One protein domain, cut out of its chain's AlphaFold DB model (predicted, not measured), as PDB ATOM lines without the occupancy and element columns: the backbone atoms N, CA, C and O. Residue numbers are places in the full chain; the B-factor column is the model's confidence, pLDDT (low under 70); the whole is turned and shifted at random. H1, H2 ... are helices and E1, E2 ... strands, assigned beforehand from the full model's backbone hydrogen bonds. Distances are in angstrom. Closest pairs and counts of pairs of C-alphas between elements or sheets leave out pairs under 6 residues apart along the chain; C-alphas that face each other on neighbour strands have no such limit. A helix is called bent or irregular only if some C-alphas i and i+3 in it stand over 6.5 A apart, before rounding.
ATOM      1  N   GLN A   4     230.498 173.678 249.997       93.44
ATOM      2  CA  GLN A   4     230.180 172.276 249.773       93.44
ATOM      3  C   GLN A   4     230.675 171.845 248.402       93.44
ATOM      4  O   GLN A   4     230.648 172.627 247.456       93.44
ATOM      5  N   PHE A   5     231.113 170.593 248.316       94.00
ATOM      6  CA  PHE A   5     231.550 169.977 247.074       94.00
ATOM      7  C   PHE A   5     230.703 168.746 246.800       94.00
ATOM      8  O   PHE A   5     230.555 167.885 247.669       94.00
ATOM      9  N   GLU A   6     230.214 168.632 245.578       95.56
ATOM     10  CA  GLU A   6     229.521 167.441 245.103       95.56
ATOM     11  C   GLU A   6     229.936 167.111 243.675       95.56
ATOM     12  O   GLU A   6     230.481 167.953 242.962       95.56
ATOM     13  N   LYS A   7     229.722 165.864 243.250       96.19
ATOM     14  CA  LYS A   7     229.955 165.503 241.852       96.19
ATOM     15  C   LYS A   7     228.925 166.210 240.975       96.19
ATOM     16  O   LYS A   7     227.749 166.292 241.337       96.19
ATOM     17  N   ALA A   8     229.364 166.676 239.809       96.69
ATOM     18  CA  ALA A   8     228.445 167.161 238.792       96.69
ATOM     19  C   ALA A   8     227.415 166.067 238.462       96.69
ATOM     20  O   ALA A   8     227.736 164.881 238.421       96.69
ATOM     21  N   ASN A   9     226.173 166.484 238.254       96.69
ATOM     22  CA  ASN A   9     225.044 165.616 237.939       96.69
ATOM     23  C   ASN A   9     224.119 166.371 236.976       96.69
ATOM     24  O   ASN A   9     224.398 167.521 236.630       96.69
ATOM     25  N   LEU A  10     223.028 165.741 236.542       96.81
ATOM     26  CA  LEU A  10     222.118 166.315 235.545       96.81
ATOM     27  C   LEU A  10     221.583 167.707 235.916       96.81
ATOM     28  O   LEU A  10     221.439 168.545 235.030       96.81
ATOM     29  N   ASN A  11     221.369 167.996 237.204       96.38
ATOM     30  CA  ASN A  11     220.866 169.300 237.656       96.38
ATOM     31  C   ASN A  11     221.890 170.433 237.476       96.38
ATOM     32  O   ASN A  11     221.538 171.606 237.564       96.38
ATOM     33  N   HIS A  12     223.159 170.094 237.242       96.31
ATOM     34  CA  HIS A  12     224.245 171.052 237.069       96.31
ATOM     35  C   HIS A  12     224.546 171.373 235.602       96.31
ATOM     36  O   HIS A  12     225.348 172.267 235.340       96.31
ATOM     37  N   LEU A  13     223.938 170.675 234.637       95.50
ATOM     38  CA  LEU A  13     224.283 170.836 233.220       95.50
ATOM     39  C   LEU A  13     224.059 172.259 232.710       95.50
ATOM     40  O   LEU A  13     224.960 172.828 232.097       95.50
ATOM     41  N   ASP A  14     222.898 172.844 233.006       96.25
ATOM     42  CA  ASP A  14     222.551 174.184 232.526       96.25
ATOM     43  C   ASP A  14     223.547 175.235 233.029       96.25
ATOM     44  O   ASP A  14     223.997 176.087 232.265       96.25
ATOM     45  N   ILE A  15     223.949 175.145 234.302       94.94
ATOM     46  CA  ILE A  15     224.904 176.088 234.888       94.94
ATOM     47  C   ILE A  15     226.338 175.842 234.404       94.94
ATOM     48  O   ILE A  15     227.038 176.803 234.092       94.94
ATOM     49  N   ILE A  16     226.764 174.582 234.254       94.44
ATOM     50  CA  ILE A  16     228.087 174.240 233.708       94.44
ATOM     51  C   ILE A  16     228.220 174.753 232.273       94.44
ATOM     52  O   ILE A  16     229.198 175.424 231.941       94.44
ATOM     53  N   PHE A  17     227.243 174.453 231.414       94.44
ATOM     54  CA  PHE A  17     227.275 174.907 230.028       94.44
ATOM     55  C   PHE A  17     227.074 176.415 229.914       94.44
ATOM     56  O   PHE A  17     227.707 177.024 229.058       94.44
ATOM     57  N   GLY A  18     226.310 177.031 230.820       93.25
ATOM     58  CA  GLY A  18     226.275 178.481 230.986       93.25
ATOM     59  C   GLY A  18     227.674 179.061 231.202       93.25
ATOM     60  O   GLY A  18     228.124 179.878 230.400       93.25
ATOM     61  N   TRP A  19     228.417 178.569 232.197       93.31
ATOM     62  CA  TRP A  19     229.789 179.020 232.457       93.31
ATOM     63  C   TRP A  19     230.727 178.795 231.271       93.31
ATOM     64  O   TRP A  19     231.488 179.689 230.917       93.31
ATOM     65  N   LEU A  20     230.651 177.644 230.599       90.88
ATOM     66  CA  LEU A  20     231.477 177.356 229.417       90.88
ATOM     67  C   LEU A  20     231.171 178.265 228.211       90.88
ATOM     68  O   LEU A  20     231.966 178.333 227.270       90.88
ATOM     69  N   THR A  21     230.042 178.982 228.217       90.88
ATOM     70  CA  THR A  21     229.749 180.012 227.206       90.88
ATOM     71  C   THR A  21     230.310 181.387 227.557       90.88
ATOM     72  O   THR A  21     230.407 182.229 226.665       90.88
ATOM     73  N   GLU A  22     230.749 181.624 228.793       88.19
ATOM     74  CA  GLU A  22     231.287 182.925 229.192       88.19
ATOM     75  C   GLU A  22     232.651 183.192 228.555       88.19
ATOM     76  O   GLU A  22     233.531 182.332 228.543       88.19
ATOM     77  N   GLN A  23     232.841 184.405 228.023       87.75
ATOM     78  CA  GLN A  23     234.028 184.755 227.238       87.75
ATOM     79  C   GLN A  23     235.328 184.474 228.003       87.75
ATOM     80  O   GLN A  23     236.229 183.832 227.470       87.75
ATOM     81  N   PHE A  24     235.403 184.891 229.268       81.62
ATOM     82  CA  PHE A  24     236.595 184.672 230.083       81.62
ATOM     83  C   PHE A  24     236.842 183.185 230.369       81.62
ATOM     84  O   PHE A  24     237.985 182.782 230.529       81.62
ATOM     85  N   VAL A  25     235.807 182.340 230.418       83.00
ATOM     86  CA  VAL A  25     235.994 180.891 230.579       83.00
ATOM     87  C   VAL A  25     236.566 180.306 229.295       83.00
ATOM     88  O   VAL A  25     237.542 179.563 229.360       83.00
ATOM     89  N   GLN A  26     236.035 180.696 228.134       84.56
ATOM     90  CA  GLN A  26     236.516 180.227 226.829       84.56
ATOM     91  C   GLN A  26     237.977 180.603 226.542       84.56
ATOM     92  O   GLN A  26     238.653 179.898 225.797       84.56
ATOM     93  N   GLU A  27     238.483 181.688 227.134       83.81
ATOM     94  CA  GLU A  27     239.890 182.099 227.007       83.81
ATOM     95  C   GLU A  27     240.867 181.156 227.733       83.81
ATOM     96  O   GLU A  27     242.045 181.094 227.375       83.81
ATOM     97  N   PHE A  28     240.405 180.411 228.745       79.25
ATOM     98  CA  PHE A  28     241.273 179.596 229.606       79.25
ATOM     99  C   PHE A  28     240.935 178.110 229.647       79.25
ATOM    100  O   PHE A  28     241.818 177.306 229.959       79.25
ATOM    101  N   TRP A  29     239.673 177.757 229.430       83.06
ATOM    102  CA  TRP A  29     239.174 176.393 229.491       83.06
ATOM    103  C   TRP A  29     238.957 175.842 228.094       83.06
ATOM    104  O   TRP A  29     238.572 176.550 227.165       83.06
ATOM    105  N   ASP A  30     239.170 174.537 227.973       84.06
ATOM    106  CA  ASP A  30     238.786 173.808 226.781       84.06
ATOM    107  C   ASP A  30     237.264 173.893 226.600       84.06
ATOM    108  O   ASP A  30     236.495 173.531 227.492       84.06
ATOM    109  N   ASN A  31     236.827 174.395 225.447       86.06
ATOM    110  CA  ASN A  31     235.415 174.502 225.087       86.06
ATOM    111  C   ASN A  31     235.062 173.655 223.853       86.06
ATOM    112  O   ASN A  31     234.042 173.897 223.196       86.06
ATOM    113  N   THR A  32     235.919 172.688 223.508       91.44
ATOM    114  CA  THR A  32     235.678 171.740 222.419       91.44
ATOM    115  C   THR A  32     234.414 170.922 222.671       91.44
ATOM    116  O   THR A  32     233.983 170.716 223.808       91.44
ATOM    117  N   GLN A  33     233.817 170.422 221.588       93.38
ATOM    118  CA  GLN A  33     232.653 169.546 221.699       93.38
ATOM    119  C   GLN A  33     232.990 168.262 222.470       93.38
ATOM    120  O   GLN A  33     232.206 167.860 223.316       93.38
ATOM    121  N   GLY A  34     234.194 167.702 222.283       93.69
ATOM    122  CA  GLY A  34     234.643 166.516 223.020       93.69
ATOM    123  C   GLY A  34     234.657 166.715 224.538       93.69
ATOM    124  O   GLY A  34     234.225 165.829 225.271       93.69
ATOM    125  N   HIS A  35     235.060 167.896 225.021       92.81
ATOM    126  CA  HIS A  35     234.982 168.208 226.448       92.81
ATOM    127  C   HIS A  35     233.526 168.258 226.952       92.81
ATOM    128  O   HIS A  35     233.201 167.693 227.995       92.81
ATOM    129  N   LYS A  36     232.625 168.900 226.196       94.56
ATOM    130  CA  LYS A  36     231.193 168.979 226.541       94.56
ATOM    131  C   LYS A  36     230.525 167.607 226.533       94.56
ATOM    132  O   LYS A  36     229.724 167.315 227.420       94.56
ATOM    133  N   ASP A  37     230.880 166.774 225.563       95.19
ATOM    134  CA  ASP A  37     230.391 165.406 225.444       95.19
ATOM    135  C   ASP A  37     230.881 164.549 226.620       95.19
ATOM    136  O   ASP A  37     230.107 163.756 227.151       95.19
ATOM    137  N   ASP A  38     232.117 164.748 227.098       95.25
ATOM    138  CA  ASP A  38     232.613 164.058 228.295       95.25
ATOM    139  C   ASP A  38     231.890 164.482 229.572       95.25
ATOM    140  O   ASP A  38     231.540 163.621 230.377       95.25
ATOM    141  N   ILE A  39     231.601 165.778 229.744       95.12
ATOM    142  CA  ILE A  39     230.771 166.267 230.857       95.12
ATOM    143  C   ILE A  39     229.392 165.606 230.804       95.12
ATOM    144  O   ILE A  39     228.916 165.088 231.816       95.12
ATOM    145  N   LEU A  40     228.755 165.596 229.629       96.00
ATOM    146  CA  LEU A  40     227.438 164.995 229.452       96.00
ATOM    147  C   LEU A  40     227.469 163.489 229.741       96.00
ATOM    148  O   LEU A  40     226.588 162.978 230.430       96.00
ATOM    149  N   ASN A  41     228.485 162.780 229.255       95.38
ATOM    150  CA  ASN A  41     228.674 161.358 229.523       95.38
ATOM    151  C   ASN A  41     228.910 161.110 231.028       95.38
ATOM    152  O   ASN A  41     228.280 160.234 231.617       95.38
ATOM    153  N   PHE A  42     229.734 161.937 231.685       95.69
ATOM    154  CA  PHE A  42     230.007 161.862 233.121       95.69
ATOM    155  C   PHE A  42     228.742 161.973 233.974       95.69
ATOM    156  O   PHE A  42     228.508 161.116 234.825       95.69
ATOM    157  N   VAL A  43     227.916 163.000 233.750       96.12
ATOM    158  CA  VAL A  43     226.705 163.219 234.561       96.12
ATOM    159  C   VAL A  43     225.603 162.186 234.308       96.12
ATOM    160  O   VAL A  43     224.673 162.096 235.105       96.12
ATOM    161  N   ASN A  44     225.700 161.416 233.219       95.25
ATOM    162  CA  ASN A  44     224.811 160.302 232.875       95.25
ATOM    163  C   ASN A  44     225.352 158.942 233.355       95.25
ATOM    164  O   ASN A  44     225.088 157.912 232.732       95.25
ATOM    165  N   ASP A  45     226.119 158.936 234.450       92.88
ATOM    166  CA  ASP A  45     226.750 157.742 235.023       92.88
ATOM    167  C   ASP A  45     227.608 156.978 234.000       92.88
ATOM    168  O   ASP A  45     227.438 155.770 233.818       92.88
ATOM    169  N   ARG A  46     228.500 157.716 233.312       87.31
ATOM    170  CA  ARG A  46     229.479 157.266 232.299       87.31
ATOM    171  C   ARG A  46     229.602 155.743 232.195       87.31
ATOM    172  O   ARG A  46     230.324 155.112 232.969       87.31
ATOM    173  N   LYS A  47     228.917 155.158 231.209       86.88
ATOM    174  CA  LYS A  47     228.944 153.705 230.954       86.88
ATOM    175  C   LYS A  47     230.188 153.278 230.188       86.88
ATOM    176  O   LYS A  47     230.712 152.194 230.424       86.88
ATOM    177  N   GLU A  48     230.644 154.145 229.290       86.69
ATOM    178  CA  GLU A  48     231.844 153.959 228.482       86.69
ATOM    179  C   GLU A  48     232.740 155.198 228.612       86.69
ATOM    180  O   GLU A  48     232.218 156.319 228.689       86.69
ATOM    181  N   PRO A  49     234.073 155.025 228.663       86.69
ATOM    182  CA  PRO A  49     235.012 156.140 228.615       86.69
ATOM    183  C   PRO A  49     234.770 157.019 227.384       86.69
ATOM    184  O   PRO A  49     234.474 156.504 226.309       86.69
ATOM    185  N   SER A  50     234.892 158.338 227.534       87.88
ATOM    186  CA  SER A  50     234.891 159.237 226.378       87.88
ATOM    187  C   SER A  50     236.283 159.298 225.749       87.88
ATOM    188  O   SER A  50     237.291 159.043 226.410       87.88
ATOM    189  N   ASP A  51     236.350 159.737 224.495       86.88
ATOM    190  CA  ASP A  51     237.623 160.029 223.827       86.88
ATOM    191  C   ASP A  51     238.355 161.235 224.451       86.88
ATOM    192  O   ASP A  51     239.530 161.487 224.176       86.88
ATOM    193  N   TYR A  52     237.679 161.999 225.313       87.62
ATOM    194  CA  TYR A  52     238.267 163.133 226.005       87.62
ATOM    195  C   TYR A  52     239.073 162.663 227.218       87.62
ATOM    196  O   TYR A  52     238.524 162.352 228.277       87.62
ATOM    197  N   CYS A  53     240.402 162.620 227.070       85.25
ATOM    198  CA  CYS A  53     241.317 162.161 228.123       85.25
ATOM    199  C   CYS A  53     240.926 160.773 228.673       85.25
ATOM    200  O   CYS A  53     240.935 160.533 229.882       85.25
ATOM    201  N   ASP A  54     240.527 159.872 227.769       85.06
ATOM    202  CA  ASP A  54     240.045 158.518 228.066       85.06
ATOM    203  C   ASP A  54     238.921 158.480 229.122       85.06
ATOM    204  O   ASP A  54     238.847 157.546 229.924       85.06
ATOM    205  N   GLY A  55     238.096 159.532 229.218       85.19
ATOM    206  CA  GLY A  55     237.039 159.642 230.220       85.19
ATOM    207  C   GLY A  55     237.552 159.518 231.656       85.19
ATOM    208  O   GLY A  55     236.862 158.963 232.510       85.19
ATOM    209  N   LYS A  56     238.773 159.983 231.944       87.38
ATOM    210  CA  LYS A  56     239.379 159.898 233.286       87.38
ATOM    211  C   LYS A  56     239.008 161.068 234.192       87.38
ATOM    212  O   LYS A  56     239.187 160.981 235.408       87.38
ATOM    213  N   TYR A  57     238.483 162.156 233.629       90.44
ATOM    214  CA  TYR A  57     238.091 163.311 234.421       90.44
ATOM    215  C   TYR A  57     236.849 163.036 235.266       90.44
ATOM    216  O   TYR A  57     235.893 162.374 234.845       90.44
ATOM    217  N   VAL A  58     236.885 163.588 236.475       92.75
ATOM    218  CA  VAL A  58     235.782 163.666 237.425       92.75
ATOM    219  C   VAL A  58     235.473 165.136 237.656       92.75
ATOM    220  O   VAL A  58     236.366 165.913 238.015       92.75
ATOM    221  N   TYR A  59     234.205 165.488 237.479       93.94
ATOM    222  CA  TYR A  59     233.710 166.852 237.573       93.94
ATOM    223  C   TYR A  59     233.027 167.091 238.916       93.94
ATOM    224  O   TYR A  59     232.210 166.281 239.365       93.94
ATOM    225  N   TRP A  60     233.341 168.220 239.545       96.00
ATOM    226  CA  TRP A  60     232.782 168.632 240.829       96.00
ATOM    227  C   TRP A  60     232.174 170.023 240.734       96.00
ATOM    228  O   TRP A  60     232.713 170.891 240.050       96.00
ATOM    229  N   ILE A  61     231.098 170.240 241.479       95.62
ATOM    230  CA  ILE A  61     230.521 171.552 241.739       95.62
ATOM    231  C   ILE A  61     230.905 171.975 243.147       95.62
ATOM    232  O   ILE A  61     230.725 171.218 244.101       95.62
ATOM    233  N   ALA A  62     231.437 173.188 243.259       93.75
ATOM    234  CA  ALA A  62     231.610 173.873 244.526       93.75
ATOM    235  C   ALA A  62     230.502 174.911 244.698       93.75
ATOM    236  O   ALA A  62     230.342 175.815 243.872       93.75
ATOM    237  N   SER A  63     229.778 174.792 245.804       92.69
ATOM    238  CA  SER A  63     228.669 175.668 246.158       92.69
ATOM    239  C   SER A  63     229.004 176.450 247.420       92.69
ATOM    240  O   SER A  63     229.438 175.863 248.411       92.69
ATOM    241  N   SER A  64     228.787 177.765 247.400       92.50
ATOM    242  CA  SER A  64     228.878 178.618 248.589       92.50
ATOM    243  C   SER A  64     227.476 178.944 249.071       92.50
ATOM    244  O   SER A  64     226.673 179.491 248.317       92.50
ATOM    245  N   ASP A  65     227.172 178.597 250.321       91.00
ATOM    246  CA  ASP A  65     225.869 178.855 250.944       91.00
ATOM    247  C   ASP A  65     224.692 178.378 250.054       91.00
ATOM    248  O   ASP A  65     223.701 179.079 249.858       91.00
ATOM    249  N   GLY A  66     224.844 177.185 249.464       88.75
ATOM    250  CA  GLY A  66     223.851 176.541 248.592       88.75
ATOM    251  C   GLY A  66     223.859 176.986 247.125       88.75
ATOM    252  O   GLY A  66     223.110 176.426 246.333       88.75
ATOM    253  N   HIS A  67     224.705 177.947 246.743       90.81
ATOM    254  CA  HIS A  67     224.763 178.474 245.379       90.81
ATOM    255  C   HIS A  67     225.995 177.939 244.635       90.81
ATOM    256  O   HIS A  67     227.121 178.244 245.052       90.81
ATOM    257  N   PRO A  68     225.825 177.178 243.536       92.88
ATOM    258  CA  PRO A  68     226.940 176.755 242.696       92.88
ATOM    259  C   PRO A  68     227.733 177.968 242.215       92.88
ATOM    260  O   PRO A  68     227.174 178.903 241.648       92.88
ATOM    261  N   SER A  69     229.035 177.968 242.486       90.19
ATOM    262  CA  SER A  69     229.915 179.118 242.232       90.19
ATOM    263  C   SER A  69     231.149 178.753 241.412       90.19
ATOM    264  O   SER A  69     231.801 179.635 240.856       90.19
ATOM    265  N   ALA A  70     231.506 177.468 241.353       90.44
ATOM    266  CA  ALA A  70     232.637 177.001 240.566       90.44
ATOM    267  C   ALA A  70     232.478 175.536 240.149       90.44
ATOM    268  O   ALA A  70     231.863 174.731 240.854       90.44
ATOM    269  N   MET A  71     233.115 175.194 239.031       92.12
ATOM    270  CA  MET A  71     233.343 173.821 238.594       92.12
ATOM    271  C   MET A  71     234.820 173.461 238.775       92.12
ATOM    272  O   MET A  71     235.704 174.283 238.534       92.12
ATOM    273  N   LEU A  72     235.089 172.221 239.176       91.25
ATOM    274  CA  LEU A  72     236.437 171.676 239.282       91.25
ATOM    275  C   LEU A  72     236.554 170.396 238.466       91.25
ATOM    276  O   LEU A  72     235.676 169.535 238.519       91.25
ATOM    277  N   MET A  73     237.682 170.253 237.776       90.25
ATOM    278  CA  MET A  73     238.074 169.010 237.126       90.25
ATOM    279  C   MET A  73     239.179 168.352 237.933       90.25
ATOM    280  O   MET A  73     240.168 168.986 238.310       90.25
ATOM    281  N   THR A  74     238.996 167.068 238.206       89.00
ATOM    282  CA  THR A  74     240.015 166.239 238.844       89.00
ATOM    283  C   THR A  74     240.300 165.017 238.007       89.00
ATOM    284  O   THR A  74     239.393 164.470 237.388       89.00
ATOM    285  N   ILE A  75     241.544 164.564 238.038       85.00
ATOM    286  CA  ILE A  75     241.959 163.280 237.485       85.00
ATOM    287  C   ILE A  75     242.750 162.532 238.556       85.00
ATOM    288  O   ILE A  75     243.466 163.148 239.357       85.00
ATOM    289  N   GLN A  76     242.577 161.214 238.605       74.56
ATOM    290  CA  GLN A  76     243.371 160.373 239.487       74.56
ATOM    291  C   GLN A  76     244.798 160.306 238.948       74.56
ATOM    292  O   GLN A  76     245.015 159.900 237.809       74.56
ATOM    293  N   ALA A  77     245.769 160.700 239.771       69.50
ATOM    294  CA  ALA A  77     247.172 160.567 239.412       69.50
ATOM    295  C   ALA A  77     247.547 159.079 239.359       69.50
ATOM    296  O   ALA A  77     247.320 158.345 240.324       69.50
ATOM    297  N   THR A  78     248.137 158.635 238.251       65.25
ATOM    298  CA  THR A  78     248.722 157.295 238.137       65.25
ATOM    299  C   THR A  78     250.239 157.385 238.284       65.25
ATOM    300  O   THR A  78     250.871 158.371 237.906       65.25
ATOM    301  N   THR A  79     250.853 156.352 238.857       55.25
ATOM    302  CA  THR A  79     252.305 156.279 239.102       55.25
ATOM    303  C   THR A  79     253.147 156.138 237.829       55.25
ATOM    304  O   THR A  79     254.371 156.155 237.912       55.25
ATOM    305  N   GLU A  80     252.505 155.960 236.672       55.12
ATOM    306  CA  GLU A  80     253.150 155.738 235.371       55.12
ATOM    307  C   GLU A  80     253.317 157.020 234.548       55.12
ATOM    308  O   GLU A  80     254.095 157.043 233.594       55.12
ATOM    309  N   GLU A  81     252.623 158.101 234.910       54.28
ATOM    310  CA  GLU A  81     252.880 159.395 234.292       54.28
ATOM    311  C   GLU A  81     254.270 159.886 234.706       54.28
ATOM    312  O   GLU A  81     254.751 159.615 235.806       54.28
ATOM    313  N   ASN A  82     254.957 160.598 233.815       51.81
ATOM    314  CA  ASN A  82     256.249 161.204 234.120       51.81
ATOM    315  C   ASN A  82     255.999 162.360 235.103       51.81
ATOM    316  O   ASN A  82     255.812 163.513 234.723       51.81
ATOM    317  N   ILE A  83     255.845 162.012 236.380       57.47
ATOM    318  CA  ILE A  83     255.528 162.938 237.453       57.47
ATOM    319  C   ILE A  83     256.770 163.809 237.658       57.47
ATOM    320  O   ILE A  83     257.790 163.339 238.187       57.47
ATOM    321  N   ASP A  84     256.670 165.070 237.223       60.28
ATOM    322  CA  ASP A  84     257.684 166.101 237.451       60.28
ATOM    323  C   ASP A  84     258.099 166.137 238.926       60.28
ATOM    324  O   ASP A  84     257.302 165.878 239.832       60.28
ATOM    325  N   GLU A  85     259.356 166.489 239.183       61.53
ATOM    326  CA  GLU A  85     259.995 166.366 240.499       61.53
ATOM    327  C   GLU A  85     259.206 167.055 241.633       61.53
ATOM    328  O   GLU A  85     259.180 166.568 242.763       61.53
ATOM    329  N   ILE A  86     258.494 168.146 241.321       63.28
ATOM    330  CA  ILE A  86     257.603 168.858 242.253       63.28
ATOM    331  C   ILE A  86     256.412 167.982 242.661       63.28
ATOM    332  O   ILE A  86     256.130 167.826 243.852       63.28
ATOM    333  N   LYS A  87     255.720 167.374 241.691       58.69
ATOM    334  CA  LYS A  87     254.583 166.483 241.962       58.69
ATOM    335  C   LYS A  87     255.051 165.231 242.715       58.69
ATOM    336  O   LYS A  87     254.362 164.783 243.626       58.69
ATOM    337  N   ARG A  88     256.249 164.722 242.405       58.62
ATOM    338  CA  ARG A  88     256.845 163.557 243.077       58.62
ATOM    339  C   ARG A  88     257.138 163.837 244.550       58.62
ATOM    340  O   ARG A  88     256.651 163.102 245.400       58.62
ATOM    341  N   LYS A  89     257.822 164.947 244.855       62.69
ATOM    342  CA  LYS A  89     258.095 165.375 246.242       62.69
ATOM    343  C   LYS A  89     256.815 165.553 247.056       62.69
ATOM    344  O   LYS A  89     256.781 165.204 248.228       62.69
ATOM    345  N   THR A  90     255.751 166.048 246.426       60.00
ATOM    346  CA  THR A  90     254.454 166.248 247.090       60.00
ATOM    347  C   THR A  90     253.731 164.917 247.376       60.00
ATOM    348  O   THR A  90     253.052 164.794 248.391       60.00
ATOM    349  N   LEU A  91     253.896 163.898 246.522       55.47
ATOM    350  CA  LEU A  91     253.341 162.547 246.723       55.47
ATOM    351  C   LEU A  91     254.154 161.690 247.712       55.47
ATOM    352  O   LEU A  91     253.603 160.790 248.351       55.47
ATOM    353  N   GLU A  92     255.460 161.939 247.818       59.44
ATOM    354  CA  GLU A  92     256.370 161.264 248.754       59.44
ATOM    355  C   GLU A  92     256.214 161.765 250.199       59.44
ATOM    356  O   GLU A  92     256.513 161.027 251.143       59.44
ATOM    357  N   ASP A  93     255.689 162.978 250.389       55.53
ATOM    358  CA  ASP A  93     255.357 163.512 251.708       55.53
ATOM    359  C   ASP A  93     254.095 162.820 252.268       55.53
ATOM    360  O   ASP A  93     252.948 163.124 251.921       55.53
ATOM    361  N   ASN A  94     254.312 161.821 253.135       50.31
ATOM    362  CA  ASN A  94     253.278 160.934 253.689       50.31
ATOM    363  C   ASN A  94     252.148 161.667 254.441       50.31
ATOM    364  O   ASN A  94     251.105 161.064 254.695       50.31
ATOM    365  N   HIS A  95     252.319 162.948 254.777       47.22
ATOM    366  CA  HIS A  95     251.275 163.755 255.406       47.22
ATOM    367  C   HIS A  95     250.152 164.154 254.427       47.22
ATOM    368  O   HIS A  95     249.045 164.472 254.858       47.22
ATOM    369  N   ILE A  96     250.410 164.095 253.114       43.78
ATOM    370  CA  ILE A  96     249.459 164.488 252.061       43.78
ATOM    371  C   ILE A  96     248.974 163.286 251.227       43.78
ATOM    372  O   ILE A  96     248.043 163.398 250.430       43.78
ATOM    373  N   LYS A  97     249.525 162.089 251.457       37.94
ATOM    374  CA  LYS A  97     249.193 160.869 250.699       37.94
ATOM    375  C   LYS A  97     247.716 160.462 250.765       37.94
ATOM    376  O   LYS A  97     247.215 159.900 249.803       37.94
ATOM    377  N   SER A  98     247.002 160.780 251.852       40.78
ATOM    378  CA  SER A  98     245.546 160.536 251.929       40.78
ATOM    379  C   SER A  98     244.698 161.621 251.249       40.78
ATOM    380  O   SER A  98     243.503 161.427 251.058       40.78
ATOM    381  N   HIS A  99     245.295 162.763 250.894       40.88
ATOM    382  CA  HIS A  99     244.597 163.945 250.378       40.88
ATOM    383  C   HIS A  99     244.905 164.265 248.902       40.88
ATOM    384  O   HIS A  99     244.140 165.001 248.284       40.88
ATOM    385  N   LEU A 100     245.979 163.713 248.321       37.66
ATOM    386  CA  LEU A 100     246.459 164.037 246.964       37.66
ATOM    387  C   LEU A 100     246.084 163.052 245.851       37.66
ATOM    388  O   LEU A 100     246.527 163.230 244.719       37.66
ATOM    389  N   GLU A 101     245.213 162.072 246.096       40.72
ATOM    390  CA  GLU A 101     244.688 161.200 245.023       40.72
ATOM    391  C   GLU A 101     243.856 161.954 243.959       40.72
ATOM    392  O   GLU A 101     243.379 161.358 242.997       40.72
ATOM    393  N   LYS A 102     243.690 163.275 244.095       42.12
ATOM    394  CA  LYS A 102     242.991 164.143 243.147       42.12
ATOM    395  C   LYS A 102     243.889 165.328 242.812       42.12
ATOM    396  O   LYS A 102     244.049 166.232 243.630       42.12
ATOM    397  N   ILE A 103     244.445 165.369 241.600       42.66
ATOM    398  CA  ILE A 103     244.945 166.637 241.059       42.66
ATOM    399  C   ILE A 103     243.702 167.490 240.819       42.66
ATOM    400  O   ILE A 103     242.933 167.205 239.909       42.66
ATOM    401  N   ILE A 104     243.466 168.486 241.671       42.19
ATOM    402  CA  ILE A 104     242.377 169.446 241.497       42.19
ATOM    403  C   ILE A 104     242.883 170.574 240.607       42.19
ATOM    404  O   ILE A 104     243.710 171.386 241.026       42.19
ATOM    405  N   GLN A 105     242.371 170.656 239.383       40.84
ATOM    406  CA  GLN A 105     242.508 171.858 238.575       40.84
ATOM    407  C   GLN A 105     241.447 172.862 239.059       40.84
ATOM    408  O   GLN A 105     240.321 172.907 238.570       40.84
ATOM    409  N   CYS A 106     241.788 173.632 240.097       35.16
ATOM    410  CA  CYS A 106     241.006 174.789 240.534       35.16
ATOM    411  C   CYS A 106     241.333 175.981 239.630       35.16
ATOM    412  O   CYS A 106     242.473 176.451 239.636       35.16
ATOM    413  N   LYS A 107     240.346 176.546 238.933       44.12
ATOM    414  CA  LYS A 107     240.430 177.935 238.463       44.12
ATOM    415  C   LYS A 107     239.174 178.681 238.896       44.12
ATOM    416  O   LYS A 107     238.073 178.350 238.479       44.12
TER     417      LYS A 107
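Overview. This is residues 4 to 107 of the 111 residues of an uncharacterized protein of Legionella fallonii LLAP-10 (UniProt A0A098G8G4). A strongly twisted antiparallel sheet of four strands has two helices, H1 and H3, on one side of the domain, side by side and grazing the sheet, while on the far side a large loop goes out from E3, has H4 at its tip and comes back to add the short strand E4. Residues 92 to 98 of that loop stick out free. The printed part has 104 residues, with four named helices and four named strands in the order E1 H1 H2 H3 E2 E3 H4 E4, and the sheet's order is E1 E2 E3 E4. The class is mixed, helices and strands; the whole is only just compact, close to loose, with a radius of gyration of the C-alphas of 15.0 A and spans of 40 by 34 by 29 A.

Along the chain. Find C-alpha 4 at (230.180, 172.276, 249.773), where strand E1, residues 4 to 7, begins. Next comes helix H1, residues 10 to 21, 17.8 A long and irregular, with C-alphas 11 and 14 7.3 A apart. H2 is residues 23 to 26, and H3 is residues 33 to 43, 15.5 A long. Strand E2, residues 58 to 64, runs 19.9 A from C-alpha 58 at (235.782, 163.666, 237.425). E3, residues 67 to 75, is 24.3 A long and bends by 50 degrees at residue 70. H4 is residues 85 to 92, and E4, residues 103 to 105, ends at C-alpha 105 at (242.508, 171.858, 238.575).

Arrangement. Start at E1, an edge strand antiparallel to E2, and look at N 6 and O 61, 3.0 A apart. E2 and E3 form a hairpin, with N 60 and O 72 2.9 A apart. Edge strand E4 is antiparallel to E3, with N 105 and O 73 3.0 A apart. H1 only grazes the sheet with residues 12 to 19; its closest C-alphas to E3 are those of Ile 16 and Met 71, 7.2 A. H3 only grazes it with residues 38 to 43; its closest C-alphas to E2 are those of Ile 39 and Tyr 59, 7.4 A. H1 and H3 only just touch, with 3 pairs of C-alphas within 8 A, the closest Leu 10 and Val 43 at 5.6 A; they run opposite ways at a shallow tilt of 22 degrees. H2 is close to H1 but not clearly touching, with C-alphas 20 and 26 6.4 A apart. H4 touches no helix and is not on the sheet. In H3 and H4 every O i to N i+4 pair is within hydrogen-bond range, in H1 6 of 8, and H2 is too short for such a pair.

Size, cuts and confidence. The C-alphas farthest apart, those of Gln 23 and Asn 94, are 40.5 A apart. The printed part has no cut, and its one long link is H3 to E2, 14 residues. The mean pLDDT of the printed part is 79.1; look at residues 77 to 107, which are under 70.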